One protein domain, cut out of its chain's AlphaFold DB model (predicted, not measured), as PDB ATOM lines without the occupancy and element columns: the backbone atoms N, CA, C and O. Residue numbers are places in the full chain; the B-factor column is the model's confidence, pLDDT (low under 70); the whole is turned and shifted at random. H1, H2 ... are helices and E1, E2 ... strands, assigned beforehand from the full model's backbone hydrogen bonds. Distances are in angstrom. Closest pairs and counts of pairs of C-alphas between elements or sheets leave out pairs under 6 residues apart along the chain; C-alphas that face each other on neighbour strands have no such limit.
ATOM      1  N   ASP A 107       8.997  28.426  27.942       55.34
ATOM      2  CA  ASP A 107       8.038  28.750  29.011       55.34
ATOM      3  C   ASP A 107       7.050  27.608  29.307       55.34
ATOM      4  O   ASP A 107       6.741  27.327  30.467       55.34
ATOM      5  N   GLY A 108       6.608  26.875  28.280       63.22
ATOM      6  CA  GLY A 108       5.762  25.685  28.444       63.22
ATOM      7  C   GLY A 108       6.503  24.498  29.072       63.22
ATOM      8  O   GLY A 108       5.979  23.820  29.954       63.22
ATOM      9  N   ALA A 109       7.750  24.260  28.661       73.94
ATOM     10  CA  ALA A 109       8.563  23.171  29.201       73.94
ATOM     11  C   ALA A 109       8.997  23.455  30.648       73.94
ATOM     12  O   ALA A 109       8.909  22.578  31.502       73.94
ATOM     13  N   ALA A 110       9.394  24.693  30.943       78.56
ATOM     14  CA  ALA A 110       9.761  25.147  32.277       78.56
ATOM     15  C   ALA A 110       8.573  25.107  33.245       78.56
ATOM     16  O   ALA A 110       8.715  24.628  34.367       78.56
ATOM     17  N   SER A 111       7.393  25.563  32.814       84.44
ATOM     18  CA  SER A 111       6.175  25.474  33.630       84.44
ATOM     19  C   SER A 111       5.754  24.025  33.871       84.44
ATOM     20  O   SER A 111       5.429  23.676  35.003       84.44
ATOM     21  N   THR A 112       5.850  23.158  32.859       86.44
ATOM     22  CA  THR A 112       5.588  21.718  33.016       86.44
ATOM     23  C   THR A 112       6.564  21.080  34.006       86.44
ATOM     24  O   THR A 112       6.133  20.418  34.944       86.44
ATOM     25  N   LEU A 113       7.872  21.311  33.849       88.56
ATOM     26  CA  LEU A 113       8.891  20.808  34.777       88.56
ATOM     27  C   LEU A 113       8.663  21.321  36.198       88.56
ATOM     28  O   LEU A 113       8.843  20.573  37.153       88.56
ATOM     29  N   ARG A 114       8.218  22.571  36.349       90.19
ATOM     30  CA  ARG A 114       7.879  23.139  37.654       90.19
ATOM     31  C   ARG A 114       6.688  22.438  38.298       90.19
ATOM     32  O   ARG A 114       6.760  22.138  39.483       90.19
ATOM     33  N   ILE A 115       5.631  22.147  37.538       90.12
ATOM     34  CA  ILE A 115       4.474  21.388  38.038       90.12
ATOM     35  C   ILE A 115       4.920  19.996  38.497       90.12
ATOM     36  O   ILE A 115       4.613  19.600  39.618       90.12
ATOM     37  N   LEU A 116       5.708  19.293  37.676       90.75
ATOM     38  CA  LEU A 116       6.230  17.964  38.009       90.75
ATOM     39  C   LEU A 116       7.119  17.994  39.259       90.75
ATOM     40  O   LEU A 116       7.012  17.119  40.115       90.75
ATOM     41  N   LEU A 117       7.977  19.010  39.393       91.56
ATOM     42  CA  LEU A 117       8.813  19.190  40.578       91.56
ATOM     43  C   LEU A 117       7.956  19.424  41.822       91.56
ATOM     44  O   LEU A 117       8.193  18.795  42.848       91.56
ATOM     45  N   GLN A 118       6.952  20.296  41.740       91.31
ATOM     46  CA  GLN A 118       6.064  20.589  42.866       91.31
ATOM     47  C   GLN A 118       5.247  19.369  43.289       91.31
ATOM     48  O   GLN A 118       5.072  19.140  44.484       91.31
ATOM     49  N   GLU A 119       4.784  18.564  42.333       91.88
ATOM     50  CA  GLU A 119       4.089  17.314  42.626       91.88
ATOM     51  C   GLU A 119       5.010  16.312  43.331       91.88
ATOM     52  O   GLU A 119       4.608  15.706  44.322       91.88
ATOM     53  N   LEU A 120       6.266  16.199  42.883       91.56
ATOM     54  CA  LEU A 120       7.276  15.372  43.541       91.56
ATOM     55  C   LEU A 120       7.563  15.864  44.966       91.56
ATOM     56  O   LEU A 120       7.504  15.074  45.904       91.56
ATOM     57  N   VAL A 121       7.810  17.165  45.145       91.12
ATOM     58  CA  VAL A 121       8.046  17.793  46.457       91.12
ATOM     59  C   VAL A 121       6.873  17.558  47.406       91.12
ATOM     60  O   VAL A 121       7.095  17.262  48.576       91.12
ATOM     61  N   ALA A 122       5.635  17.642  46.916       91.38
ATOM     62  CA  ALA A 122       4.439  17.417  47.726       91.38
ATOM     63  C   ALA A 122       4.333  15.982  48.272       91.38
ATOM     64  O   ALA A 122       3.631  15.758  49.258       91.38
ATOM     65  N   GLN A 123       5.015  15.020  47.642       91.75
ATOM     66  CA  GLN A 123       5.084  13.640  48.112       91.75
ATOM     67  C   GLN A 123       6.318  13.347  48.969       91.75
ATOM     68  O   GLN A 123       6.370  12.285  49.585       91.75
ATOM     69  N   VAL A 124       7.305  14.243  49.022       91.44
ATOM     70  CA  VAL A 124       8.502  14.054  49.845       91.44
ATOM     71  C   VAL A 124       8.162  14.236  51.320       91.44
ATOM     72  O   VAL A 124       7.547  15.219  51.729       91.44
ATOM     73  N   GLU A 125       8.623  13.292  52.129       90.44
ATOM     74  CA  GLU A 125       8.504  13.310  53.576       90.44
ATOM     75  C   GLU A 125       9.858  12.964  54.204       90.44
ATOM     76  O   GLU A 125      10.607  12.133  53.689       90.44
ATOM     77  N   ILE A 126      10.175  13.612  55.324       88.75
ATOM     78  CA  ILE A 126      11.344  13.282  56.140       88.75
ATOM     79  C   ILE A 126      10.824  12.623  57.408       88.75
ATOM     80  O   ILE A 126      10.277  13.298  58.282       88.75
ATOM     81  N   ASP A 127      10.978  11.308  57.491       83.88
ATOM     82  CA  ASP A 127      10.663  10.547  58.690       83.88
ATOM     83  C   ASP A 127      11.883  10.565  59.634       83.88
ATOM     84  O   ASP A 127      13.000  10.281  59.198       83.88
ATOM     85  N   PRO A 128      11.724  10.907  60.923       77.31
ATOM     86  CA  PRO A 128      12.841  10.954  61.865       77.31
ATOM     87  C   PRO A 128      13.463   9.580  62.173       77.31
ATOM     88  O   PRO A 128      14.593   9.534  62.655       77.31
ATOM     89  N   ALA A 129      12.754   8.474  61.923       77.75
ATOM     90  CA  ALA A 129      13.243   7.112  62.119       77.75
ATOM     91  C   ALA A 129      13.715   6.460  60.808       77.75
ATOM     92  O   ALA A 129      14.725   5.759  60.805       77.75
ATOM     93  N   GLU A 130      12.993   6.684  59.707       76.00
ATOM     94  CA  GLU A 130      13.262   6.032  58.412       76.00
ATOM     95  C   GLU A 130      14.040   6.910  57.414       76.00
ATOM     96  O   GLU A 130      14.555   6.400  56.419       76.00
ATOM     97  N   GLY A 131      14.169   8.213  57.676       85.50
ATOM     98  CA  GLY A 131      14.831   9.176  56.796       85.50
ATOM     99  C   GLY A 131      13.934   9.681  55.659       85.50
ATOM    100  O   GLY A 131      12.709   9.753  55.782       85.50
ATOM    101  N   LEU A 132      14.546  10.087  54.544       91.00
ATOM    102  CA  LEU A 132      13.826  10.565  53.362       91.00
ATOM    103  C   LEU A 132      12.980   9.450  52.729       91.00
ATOM    104  O   LEU A 132      13.507   8.421  52.301       91.00
ATOM    105  N   ARG A 133      11.683   9.707  52.556       91.12
ATOM    106  CA  ARG A 133      10.755   8.820  51.842       91.12
ATOM    107  C   ARG A 133       9.792   9.597  50.947       91.12
ATOM    108  O   ARG A 133       9.624  10.807  51.084       91.12
ATOM    109  N   LEU A 134       9.139   8.884  50.032       88.75
ATOM    110  CA  LEU A 134       7.971   9.390  49.311       88.75
ATOM    111  C   LEU A 134       6.708   8.813  49.954       88.75
ATOM    112  O   LEU A 134       6.570   7.594  50.040       88.75
ATOM    113  N   ARG A 135       5.780   9.677  50.372       89.25
ATOM    114  CA  ARG A 135       4.480   9.290  50.942       89.25
ATOM    115  C   ARG A 135       3.654   8.462  49.956       89.25
ATOM    116  O   ARG A 135       2.996   7.499  50.341       89.25
ATOM    117  N   ALA A 136       3.677   8.858  48.690       86.31
ATOM    118  CA  ALA A 136       3.106   8.134  47.568       86.31
ATOM    119  C   ALA A 136       3.867   8.505  46.291       86.31
ATOM    120  O   ALA A 136       4.545   9.530  46.231       86.31
ATOM    121  N   LEU A 137       3.751   7.683  45.248       83.62
ATOM    122  CA  LEU A 137       4.222   8.093  43.930       83.62
ATOM    123  C   LEU A 137       3.326   9.240  43.421       83.62
ATOM    124  O   LEU A 137       2.107   9.159  43.612       83.62
ATOM    125  N   PRO A 138       3.888  10.287  42.786       84.56
ATOM    126  CA  PRO A 138       3.089  11.311  42.123       84.56
ATOM    127  C   PRO A 138       2.049  10.700  41.173       84.56
ATOM    128  O   PRO A 138       2.262   9.635  40.591       84.56
ATOM    129  N   SER A 139       0.906  11.371  41.045       79.88
ATOM    130  CA  SER A 139      -0.223  10.932  40.222       79.88
ATOM    131  C   SER A 139       0.049  11.073  38.725       79.88
ATOM    132  O   SER A 139      -0.609  10.396  37.931       79.88
ATOM    133  N   ASP A 140       0.997  11.925  38.320       80.06
ATOM    134  CA  ASP A 140       1.403  12.014  36.918       80.06
ATOM    135  C   ASP A 140       1.979  10.658  36.427       80.06
ATOM    136  O   ASP A 140       2.948  10.137  36.996       80.06
ATOM    137  N   PRO A 141       1.421  10.070  35.344       78.19
ATOM    138  CA  PRO A 141       1.848   8.776  34.808       78.19
ATOM    139  C   PRO A 141       3.336   8.683  34.462       78.19
ATOM    140  O   PRO A 141       3.873   7.581  34.383       78.19
ATOM    141  N   ARG A 142       4.020   9.809  34.250       79.31
ATOM    142  CA  ARG A 142       5.456   9.857  33.947       79.31
ATOM    143  C   ARG A 142       6.331   9.446  35.125       79.31
ATOM    144  O   ARG A 142       7.476   9.068  34.904       79.31
ATOM    145  N   PHE A 143       5.805   9.484  36.350       81.12
ATOM    146  CA  PHE A 143       6.496   8.947  37.522       81.12
ATOM    147  C   PHE A 143       6.350   7.429  37.657       81.12
ATOM    148  O   PHE A 143       7.079   6.828  38.447       81.12
ATOM    149  N   SER A 144       5.446   6.806  36.888       77.19
ATOM    150  CA  SER A 144       5.267   5.352  36.857       77.19
ATOM    151  C   SER A 144       6.585   4.638  36.528       77.19
ATOM    152  O   SER A 144       7.379   5.164  35.746       77.19
ATOM    153  N   PRO A 145       6.818   3.414  37.040       69.88
ATOM    154  CA  PRO A 145       7.991   2.607  36.688       69.88
ATOM    155  C   PRO A 145       8.209   2.413  35.179       69.88
ATOM    156  O   PRO A 145       9.345   2.222  34.753       69.88
ATOM    157  N   ASP A 146       7.138   2.485  34.383       71.81
ATOM    158  CA  ASP A 146       7.183   2.369  32.921       71.81
ATOM    159  C   ASP A 146       7.451   3.712  32.207       71.81
ATOM    160  O   ASP A 146       7.670   3.745  30.993       71.81
ATOM    161  N   GLY A 147       7.440   4.829  32.941       65.38
ATOM    162  CA  GLY A 147       7.687   6.177  32.437       65.38
ATOM    163  C   GLY A 147       9.162   6.391  32.099       65.38
ATOM    164  O   GLY A 147       9.987   6.690  32.962       65.38
ATOM    165  N   ARG A 148       9.515   6.242  30.820       67.81
ATOM    166  CA  ARG A 148      10.907   6.392  30.347       67.81
ATOM    167  C   ARG A 148      11.331   7.833  30.068       67.81
ATOM    168  O   ARG A 148      12.510   8.082  29.867       67.81
ATOM    169  N   GLU A 149      10.388   8.767  30.060       77.75
ATOM    170  CA  GLU A 149      10.611  10.141  29.587       77.75
ATOM    171  C   GLU A 149      10.938  11.137  30.710       77.75
ATOM    172  O   GLU A 149      11.294  12.281  30.428       77.75
ATOM    173  N   LEU A 150      10.809  10.723  31.978       87.69
ATOM    174  CA  LEU A 150      11.038  11.577  33.142       87.69
ATOM    175  C   LEU A 150      12.122  10.998  34.051       87.69
ATOM    176  O   LEU A 150      12.030   9.887  34.580       87.69
ATOM    177  N   TYR A 151      13.138  11.812  34.282       90.38
ATOM    178  CA  TYR A 151      14.226  11.529  35.196       90.38
ATOM    179  C   TYR A 151      14.043  12.388  36.435       90.38
ATOM    180  O   TYR A 151      13.827  13.592  36.326       90.38
ATOM    181  N   TRP A 152      14.116  11.788  37.617       92.06
ATOM    182  CA  TRP A 152      13.999  12.536  38.862       92.06
ATOM    183  C   TRP A 152      14.933  11.974  39.927       92.06
ATOM    184  O   TRP A 152      15.232  10.777  39.939       92.06
ATOM    185  N   GLU A 153      15.405  12.856  40.800       93.12
ATOM    186  CA  GLU A 153      16.275  12.545  41.931       93.12
ATOM    187  C   GLU A 153      15.935  13.485  43.096       93.12
ATOM    188  O   GLU A 153      15.745  14.686  42.908       93.12
ATOM    189  N   VAL A 154      15.857  12.928  44.298       92.19
ATOM    190  CA  VAL A 154      15.669  13.629  45.566       92.19
ATOM    191  C   VAL A 154      16.827  13.233  46.468       92.19
ATOM    192  O   VAL A 154      17.051  12.045  46.681       92.19
ATOM    193  N   GLU A 155      17.548  14.210  47.000       91.44
ATOM    194  CA  GLU A 155      18.644  14.010  47.947       91.44
ATOM    195  C   GLU A 155      18.274  14.631  49.292       91.44
ATOM    196  O   GLU A 155      17.961  15.823  49.381       91.44
ATOM    197  N   GLY A 156      18.271  13.799  50.328       89.56
ATOM    198  CA  GLY A 156      17.906  14.164  51.687       89.56
ATOM    199  C   GLY A 156      19.078  14.745  52.482       89.56
ATOM    200  O   GLY A 156      20.223  14.737  52.018       89.56
ATOM    201  N   PRO A 157      18.809  15.271  53.687       85.94
ATOM    202  CA  PRO A 157      19.800  15.966  54.508       85.94
ATOM    203  C   PRO A 157      21.001  15.104  54.922       85.94
ATOM    204  O   PRO A 157      22.076  15.661  55.143       85.94
ATOM    205  N   SER A 158      20.852  13.778  55.013       84.81
ATOM    206  CA  SER A 158      21.943  12.867  55.402       84.81
ATOM    207  C   SER A 158      22.611  12.191  54.195       84.81
ATOM    208  O   SER A 158      23.427  11.286  54.366       84.81
ATOM    209  N   GLY A 159      22.298  12.640  52.971       84.56
ATOM    210  CA  GLY A 159      22.837  12.097  51.721       84.56
ATOM    211  C   GLY A 159      22.066  10.898  51.162       84.56
ATOM    212  O   GLY A 159      22.470  10.324  50.150       84.56
ATOM    213  N   GLU A 160      20.954  10.513  51.790       89.06
ATOM    214  CA  GLU A 160      20.026   9.526  51.252       89.06
ATOM    215  C   GLU A 160      19.402  10.006  49.934       89.06
ATOM    216  O   GLU A 160      19.139  11.195  49.752       89.06
ATOM    217  N   ARG A 161      19.180   9.086  48.987       90.12
ATOM    218  CA  ARG A 161      18.710   9.431  47.640       90.12
ATOM    219  C   ARG A 161      17.540   8.577  47.194       90.12
ATOM    220  O   ARG A 161      17.632   7.350  47.178       90.12
ATOM    221  N   LEU A 162      16.483   9.240  46.740       89.94
ATOM    222  CA  LEU A 162      15.362   8.632  46.028       89.94
ATOM    223  C   LEU A 162      15.453   9.041  44.563       89.94
ATOM    224  O   LEU A 162      15.742  10.193  44.261       89.94
ATOM    225  N   ARG A 163      15.231   8.117  43.631       89.94
ATOM    226  CA  ARG A 163      15.380   8.401  42.199       89.94
ATOM    227  C   ARG A 163      14.471   7.542  41.343       89.94
ATOM    228  O   ARG A 163      14.035   6.475  41.776       89.94
ATOM    229  N   SER A 164      14.246   7.993  40.112       87.44
ATOM    230  CA  SER A 164      13.519   7.213  39.115       87.44
ATOM    231  C   SER A 164      14.292   5.952  38.715       87.44
ATOM    232  O   SER A 164      15.520   5.952  38.663       87.44
ATOM    233  N   ASN A 165      13.573   4.875  38.382       83.12
ATOM    234  CA  ASN A 165      14.188   3.628  37.902       83.12
ATOM    235  C   ASN A 165      14.902   3.804  36.552       83.12
ATOM    236  O   ASN A 165      15.861   3.092  36.263       83.12
ATOM    237  N   SER A 166      14.433   4.753  35.737       82.06
ATOM    238  CA  SER A 166      15.063   5.119  34.465       82.06
ATOM    239  C   SER A 166      16.401   5.833  34.677       82.06
ATOM    240  O   SER A 166      17.239   5.827  33.781       82.06
ATOM    241  N   LEU A 167      16.637   6.424  35.855       80.75
ATOM    242  CA  LEU A 167      17.929   6.983  36.234       80.75
ATOM    243  C   LEU A 167      18.843   5.833  36.693       80.75
ATOM    244  O   LEU A 167      18.759   5.347  37.821       80.75
ATOM    245  N   GLY A 168      19.700   5.358  35.786       76.06
ATOM    246  CA  GLY A 168      20.631   4.261  36.057       76.06
ATOM    247  C   GLY A 168      21.499   4.492  37.305       76.06
ATOM    248  O   GLY A 168      21.719   5.621  37.742       76.06
ATOM    249  N   LYS A 169      22.046   3.412  37.885       76.25
ATOM    250  CA  LYS A 169      22.766   3.465  39.177       76.25
ATOM    251  C   LYS A 169      23.933   4.462  39.219       76.25
ATOM    252  O   LYS A 169      24.180   5.016  40.289       76.25
ATOM    253  N   ASN A 170      24.592   4.693  38.082       77.62
ATOM    254  CA  ASN A 170      25.785   5.535  37.956       77.62
ATOM    255  C   ASN A 170      25.490   6.959  37.449       77.62
ATOM    256  O   ASN A 170      26.423   7.728  37.235       77.62
ATOM    257  N   THR A 171      24.220   7.314  37.243       83.31
ATOM    258  CA  THR A 171      23.814   8.648  36.788       83.31
ATOM    259  C   THR A 171      23.248   9.439  37.964       83.31
ATOM    260  O   THR A 171      22.406   8.931  38.706       83.31
ATOM    261  N   ALA A 172      23.698  10.684  38.117       84.69
ATOM    262  CA  ALA A 172      23.169  11.642  39.082       84.69
ATOM    263  C   ALA A 172      22.781  12.935  38.354       84.69
ATOM    264  O   ALA A 172      23.562  13.471  37.565       84.69
ATOM    265  N   LEU A 173      21.576  13.432  38.624       85.56
ATOM    266  CA  LEU A 173      21.091  14.724  38.142       85.56
ATOM    267  C   LEU A 173      21.627  15.857  39.024       85.56
ATOM    268  O   LEU A 173      22.004  16.928  38.529       85.56
ATOM    269  N   LEU A 174      21.686  15.601  40.333       83.75
ATOM    270  CA  LEU A 174      22.126  16.558  41.338       83.75
ATOM    271  C   LEU A 174      23.665  16.581  41.434       83.75
ATOM    272  O   LEU A 174      24.286  15.546  41.692       83.75
ATOM    273  N   PRO A 175      24.319  17.745  41.256       74.25
ATOM    274  CA  PRO A 175      25.766  17.858  41.405       74.25
ATOM    275  C   PRO A 175      26.165  17.661  42.878       74.25
ATOM    276  O   PRO A 175      25.389  18.042  43.759       74.25
ATOM    277  N   PRO A 176      27.362  17.116  43.172       67.94
ATOM    278  CA  PRO A 176      27.783  16.727  44.527       67.94
ATOM    279  C   PRO A 176      27.946  17.890  45.521       67.94
ATOM    280  O   PRO A 176      28.076  17.669  46.716       67.94
ATOM    281  N   SER A 177      27.909  19.134  45.061       66.94
ATOM    282  CA  SER A 177      27.661  20.323  45.877       66.94
ATOM    283  C   SER A 177      27.375  21.476  44.920       66.94
ATOM    284  O   SER A 177      27.910  21.528  43.814       66.94
ATOM    285  N   GLY A 178      26.475  22.371  45.299       59.44
ATOM    286  CA  GLY A 178      26.080  23.503  44.465       59.44
ATOM    287  C   GLY A 178      25.503  24.616  45.322       59.44
ATOM    288  O   GLY A 178      25.047  24.360  46.435       59.44
ATOM    289  N   GLU A 179      25.556  25.846  44.838       60.06
ATOM    290  CA  GLU A 179      25.088  27.030  45.563       60.06
ATOM    291  C   GLU A 179      23.650  26.906  46.083       60.06
ATOM    292  O   GLU A 179      22.799  26.238  45.493       60.06
ATOM    293  N   GLU A 180      23.382  27.573  47.207       58.47
ATOM    294  CA  GLU A 180      22.045  27.799  47.759       58.47
ATOM    295  C   GLU A 180      21.215  28.616  46.762       58.47
ATOM    296  O   GLU A 180      21.289  29.838  46.694       58.47
ATOM    297  N   THR A 181      20.442  27.954  45.909       59.12
ATOM    298  CA  THR A 181      19.443  28.637  45.084       59.12
ATOM    299  C   THR A 181      18.117  27.904  45.138       59.12
ATOM    300  O   THR A 181      18.066  26.679  45.200       59.12
ATOM    301  N   SER A 182      17.053  28.705  45.131       72.12
ATOM    302  CA  SER A 182      15.660  28.290  45.238       72.12
ATOM    303  C   SER A 182      15.166  27.519  44.018       72.12
ATOM    304  O   SER A 182      14.455  26.552  44.201       72.12
ATOM    305  N   MET A 183      15.544  27.872  42.785       81.25
ATOM    306  CA  MET A 183      15.137  27.113  41.594       81.25
ATOM    307  C   MET A 183      16.029  27.463  40.390       81.25
ATOM    308  O   MET A 183      16.192  28.644  40.081       81.25
ATOM    309  N   ARG A 184      16.609  26.475  39.692       83.44
ATOM    310  CA  ARG A 184      17.422  26.691  38.474       83.44
ATOM    311  C   ARG A 184      17.092  25.676  37.383       83.44
ATOM    312  O   ARG A 184      17.061  24.475  37.633       83.44
ATOM    313  N   ILE A 185      16.916  26.164  36.157       85.00
ATOM    314  CA  ILE A 185      16.896  25.323  34.952       85.00
ATOM    315  C   ILE A 185      18.341  25.128  34.495       85.00
ATOM    316  O   ILE A 185      19.090  26.102  34.401       85.00
ATOM    317  N   ARG A 186      18.743  23.893  34.193       82.94
ATOM    318  CA  ARG A 186      20.083  23.595  33.678       82.94
ATOM    319  C   ARG A 186      20.100  22.403  32.721       82.94
ATOM    320  O   ARG A 186      19.270  21.501  32.847       82.94
ATOM    321  N   PRO A 187      21.068  22.365  31.790       85.44
ATOM    322  CA  PRO A 187      21.394  21.136  31.085       85.44
ATOM    323  C   PRO A 187      21.944  20.097  32.074       85.44
ATOM    324  O   PRO A 187      22.720  20.420  32.980       85.44
ATOM    325  N   MET A 188      21.532  18.849  31.887       86.81
ATOM    326  CA  MET A 188      21.934  17.692  32.684       86.81
ATOM    327  C   MET A 188      22.309  16.532  31.756       86.81
ATOM    328  O   MET A 188      21.975  16.532  30.570       86.81
ATOM    329  N   VAL A 189      23.016  15.544  32.302       87.44
ATOM    330  CA  VAL A 189      23.415  14.338  31.569       87.44
ATOM    331  C   VAL A 189      22.683  13.148  32.170       87.44
ATOM    332  O   VAL A 189      22.789  12.885  33.367       87.44
ATOM    333  N   GLY A 190      21.905  12.472  31.333       85.69
ATOM    334  CA  GLY A 190      21.169  11.266  31.675       85.69
ATOM    335  C   GLY A 190      22.004   9.994  31.515       85.69
ATOM    336  O   GLY A 190      23.213  10.052  31.269       85.69
ATOM    337  N   PRO A 191      21.364   8.822  31.647       85.12
ATOM    338  CA  PRO A 191      21.971   7.544  31.283       85.12
ATOM    339  C   PRO A 191      22.500   7.575  29.845       85.12
ATOM    340  O   PRO A 191      21.970   8.304  29.010       85.12
ATOM    341  N   ASP A 192      23.563   6.821  29.566       83.50
ATOM    342  CA  ASP A 192      24.163   6.684  28.227       83.50
ATOM    343  C   ASP A 192      24.575   8.008  27.546       83.50
ATOM    344  O   ASP A 192      24.765   8.071  26.333       83.50
ATOM    345  N   GLY A 193      24.743   9.085  28.323       83.44
ATOM    346  CA  GLY A 193      25.119  10.401  27.803       83.44
ATOM    347  C   GLY A 193      23.957  11.202  27.207       83.44
ATOM    348  O   GLY A 193      24.201  12.194  26.516       83.44
ATOM    349  N   LEU A 194      22.707  10.804  27.473       85.50
ATOM    350  CA  LEU A 194      21.516  11.522  27.016       85.50
ATOM    351  C   LEU A 194      21.537  12.985  27.474       85.50
ATOM    352  O   LEU A 194      21.826  13.296  28.632       85.50
ATOM    353  N   LYS A 195      21.203  13.897  26.557       87.25
ATOM    354  CA  LYS A 195      21.106  15.329  26.856       87.25
ATOM    355  C   LYS A 195      19.751  15.613  27.482       87.25
ATOM    356  O   LYS A 195      18.719  15.504  26.822       87.25
ATOM    357  N   LEU A 196      19.765  16.010  28.746       87.06
ATOM    358  CA  LEU A 196      18.561  16.343  29.484       87.06
ATOM    359  C   LEU A 196      18.491  17.849  29.742       87.06
ATOM    360  O   LEU A 196      19.512  18.523  29.897       87.06
ATOM    361  N   VAL A 197      17.273  18.368  29.841       88.00
ATOM    362  CA  VAL A 197      16.994  19.674  30.441       88.00
ATOM    363  C   VAL A 197      16.210  19.433  31.716       88.00
ATOM    364  O   VAL A 197      15.218  18.704  31.716       88.00
ATOM    365  N   GLY A 198      16.679  20.011  32.818       88.62
ATOM    366  CA  GLY A 198      16.075  19.776  34.117       88.62
ATOM    367  C   GLY A 198      15.973  21.016  34.977       88.62
ATOM    368  O   GLY A 198      16.665  22.013  34.761       88.62
ATOM    369  N   LEU A 199      15.083  20.921  35.953       90.19
ATOM    370  CA  LEU A 199      14.838  21.893  37.000       90.19
ATOM    371  C   LEU A 199      15.375  21.321  38.314       90.19
ATOM    372  O   LEU A 199      15.070  20.180  38.652       90.19
ATOM    373  N   GLU A 200      16.169  22.108  39.031       90.19
ATOM    374  CA  GLU A 200      16.682  21.792  40.367       90.19
ATOM    375  C   GLU A 200      16.175  22.832  41.372       90.19
ATOM    376  O   GLU A 200      16.214  24.031  41.090       90.19
ATOM    377  N   GLU A 201      15.735  22.380  42.544       89.12
ATOM    378  CA  GLU A 201      15.271  23.222  43.652       89.12
ATOM    379  C   GLU A 201      15.728  22.652  45.006       89.12
ATOM    380  O   GLU A 201      15.846  21.437  45.195       89.12
ATOM    381  N   ARG A 202      15.997  23.546  45.964       89.12
ATOM    382  CA  ARG A 202      16.197  23.203  47.377       89.12
ATOM    383  C   ARG A 202      14.969  23.574  48.188       89.12
ATOM    384  O   ARG A 202      14.640  24.752  48.297       89.12
ATOM    385  N   VAL A 203      14.361  22.583  48.828       88.38
ATOM    386  CA  VAL A 203      13.162  22.754  49.651       88.38
ATOM    387  C   VAL A 203      13.512  22.554  51.118       88.38
ATOM    388  O   VAL A 203      14.168  21.578  51.489       88.38
ATOM    389  N   ARG A 204      13.076  23.486  51.968       88.25
ATOM    390  CA  ARG A 204      13.224  23.373  53.424       88.25
ATOM    391  C   ARG A 204      12.028  22.633  54.021       88.25
ATOM    392  O   ARG A 204      10.886  23.021  53.799       88.25
ATOM    393  N   PHE A 205      12.316  21.618  54.825       85.44
ATOM    394  CA  PHE A 205      11.366  20.833  55.605       85.44
ATOM    395  C   PHE A 205      11.721  20.994  57.088       85.44
ATOM    396  O   PHE A 205      12.575  20.287  57.625       85.44
ATOM    397  N   GLY A 206      11.111  21.982  57.750       86.12
ATOM    398  CA  GLY A 206      11.479  22.352  59.120       86.12
ATOM    399  C   GLY A 206      12.936  22.822  59.203       86.12
ATOM    400  O   GLY A 206      13.303  23.807  58.564       86.12
ATOM    401  N   ALA A 207      13.760  22.112  59.979       85.38
ATOM    402  CA  ALA A 207      15.198  22.379  60.110       85.38
ATOM    403  C   ALA A 207      16.059  21.698  59.024       85.38
ATOM    404  O   ALA A 207      17.252  21.979  58.921       85.38
ATOM    405  N   SER A 208      15.469  20.817  58.214       88.00
ATOM    406  CA  SER A 208      16.171  20.034  57.196       88.00
ATOM    407  C   SER A 208      16.016  20.652  55.810       88.00
ATOM    408  O   SER A 208      15.017  21.307  55.510       88.00
ATOM    409  N   THR A 209      16.994  20.429  54.932       88.69
ATOM    410  CA  THR A 209      16.921  20.836  53.521       88.69
ATOM    411  C   THR A 209      17.039  19.609  52.631       88.69
ATOM    412  O   THR A 209      17.913  18.774  52.844       88.69
ATOM    413  N   VAL A 210      16.165  19.522  51.633       90.00
ATOM    414  CA  VAL A 210      16.137  18.464  50.621       90.00
ATOM    415  C   VAL A 210      16.390  19.093  49.260       90.00
ATOM    416  O   VAL A 210      15.911  20.192  48.972       90.00
ATOM    417  N   ARG A 211      17.150  18.406  48.411       91.06
ATOM    418  CA  ARG A 211      17.389  18.813  47.023       91.06
ATOM    419  C   ARG A 211      16.541  17.958  46.106       91.06
ATOM    420  O   ARG A 211      16.528  16.741  46.248       91.06
ATOM    421  N   VAL A 212      15.865  18.587  45.159       91.44
ATOM    422  CA  VAL A 212      14.979  17.910  44.216       91.44
ATOM    423  C   VAL A 212      15.366  18.314  42.807       91.44
ATOM    424  O   VAL A 212      15.540  19.498  42.525       91.44
ATOM    425  N   ALA A 213      15.494  17.332  41.923       92.12
ATOM    426  CA  ALA A 213      15.694  17.545  40.502       92.12
ATOM    427  C   ALA A 213      14.700  16.725  39.682       92.12
ATOM    428  O   ALA A 213      14.466  15.548  39.961       92.12
ATOM    429  N   VAL A 214      14.168  17.346  38.633       91.81
ATOM    430  CA  VAL A 214      13.395  16.683  37.577       91.81
ATOM    431  C   VAL A 214      13.962  17.076  36.224       91.81
ATOM    432  O   VAL A 214      14.339  18.227  36.018       91.81
ATOM    433  N   ALA A 215      14.041  16.135  35.294       91.06
ATOM    434  CA  ALA A 215      14.632  16.351  33.987       91.06
ATOM    435  C   ALA A 215      13.937  15.519  32.913       91.06
ATOM    436  O   ALA A 215      13.457  14.415  33.164       91.06
ATOM    437  N   VAL A 216      13.913  16.061  31.702       88.81
ATOM    438  CA  VAL A 216      13.365  15.411  30.509       88.81
ATOM    439  C   VAL A 216      14.406  15.419  29.402       88.81
ATOM    440  O   VAL A 216      15.279  16.291  29.356       88.81
ATOM    441  N   GLU A 217      14.322  14.438  28.512       86.19
ATOM    442  CA  GLU A 217      15.188  14.368  27.343       86.19
ATOM    443  C   GLU A 217      14.910  15.536  26.393       86.19
ATOM    444  O   GLU A 217      13.766  15.834  26.044       86.19
ATOM    445  N   VAL A 218      15.975  16.209  25.960       82.56
ATOM    446  CA  VAL A 218      15.876  17.189  24.884       82.56
ATOM    447  C   VAL A 218      15.933  16.415  23.575       82.56
ATOM    448  O   VAL A 218      17.016  16.030  23.138       82.56
TER     449      VAL A 218
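AT A GLANCE: This is residues 107 to 218 of the 222 residues of an uncharacterized protein of Methylorubrum extorquens (strain ATCC 14718 / DSM 1338 / JCM 2805 / NCIMB 9133 / AM1) (UniProt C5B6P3). A twisted sheet of five strands has one long helix, H1, running slantwise over one face, and the small hairpin E1 and E2, which follows that helix, is partly face to face with the sheet. The long link from E4 to E5 crosses the opposite face. The printed part has 112 residues, with one named helix and seven named strands in the order H1 E1 E2 E3 E4 E5 E6 E7, a mixed class of helices and strands. The large sheet, E4 E3 E7 E6 E5, is antiparallel; the whole is compact, with a radius of gyration of the C-alphas of 13.1 A and spans of 37 by 31 by 29 A.

HOW THE PARTS SIT: E5, residues 184 to 189, E6, residues 195 to 205, and E7, residues 208 to 217, form a meander, each strand the antiparallel neighbour of the one before; N 186 and O 198 are 2.9 A apart, N 201 and O 212 2.9 A, both within hydrogen-bond range. E3, residues 150 to 155, pairs with E7 through N 153 and O 213, 3.0 A, and forms a hairpin with edge strand E4, residues 161 to 163, through N 162 and O 154, 2.9 A. H1, residues 107 to 123, is on one face, making two layers, helix and sheet, at a height over the sheet of 8.7 A. It lies over E3, E7 and E6, only just not over E5, where 2 of its C-alphas fall, and stands at 40 degrees to E6 on the local plane. Its closest C-alphas to E7 are Leu 117 and Val 214, 6.0 A. Every O i to N i+4 pair of H1 is within hydrogen-bond range. E1, residues 124 to 127, and E2, residues 131 to 134, form an antiparallel hairpin, with N 125 and O 133 2.9 A apart; with the large sheet it makes a sandwich, two sheets face to face, 8.7 A centre to centre where they face each other.

IN THESE COORDINATES: H1 runs 24.5 A from C-alpha 107 at (8.038, 28.750, 29.011). E6 is 30.8 A long, E7 30.4 A, ending at C-alpha 217 at (15.188, 14.368, 27.343).

THE WHOLE: The two C-alphas farthest apart, of Asp 107 and Ala 129, are 39.9 A apart. The printed part has no cut; the links E2 to E3 and E4 to E5 are long. Mean pLDDT of the printed part is 83.6, with residues 107 to 108, 145, 147 to 148 and 176 to 181 under 70.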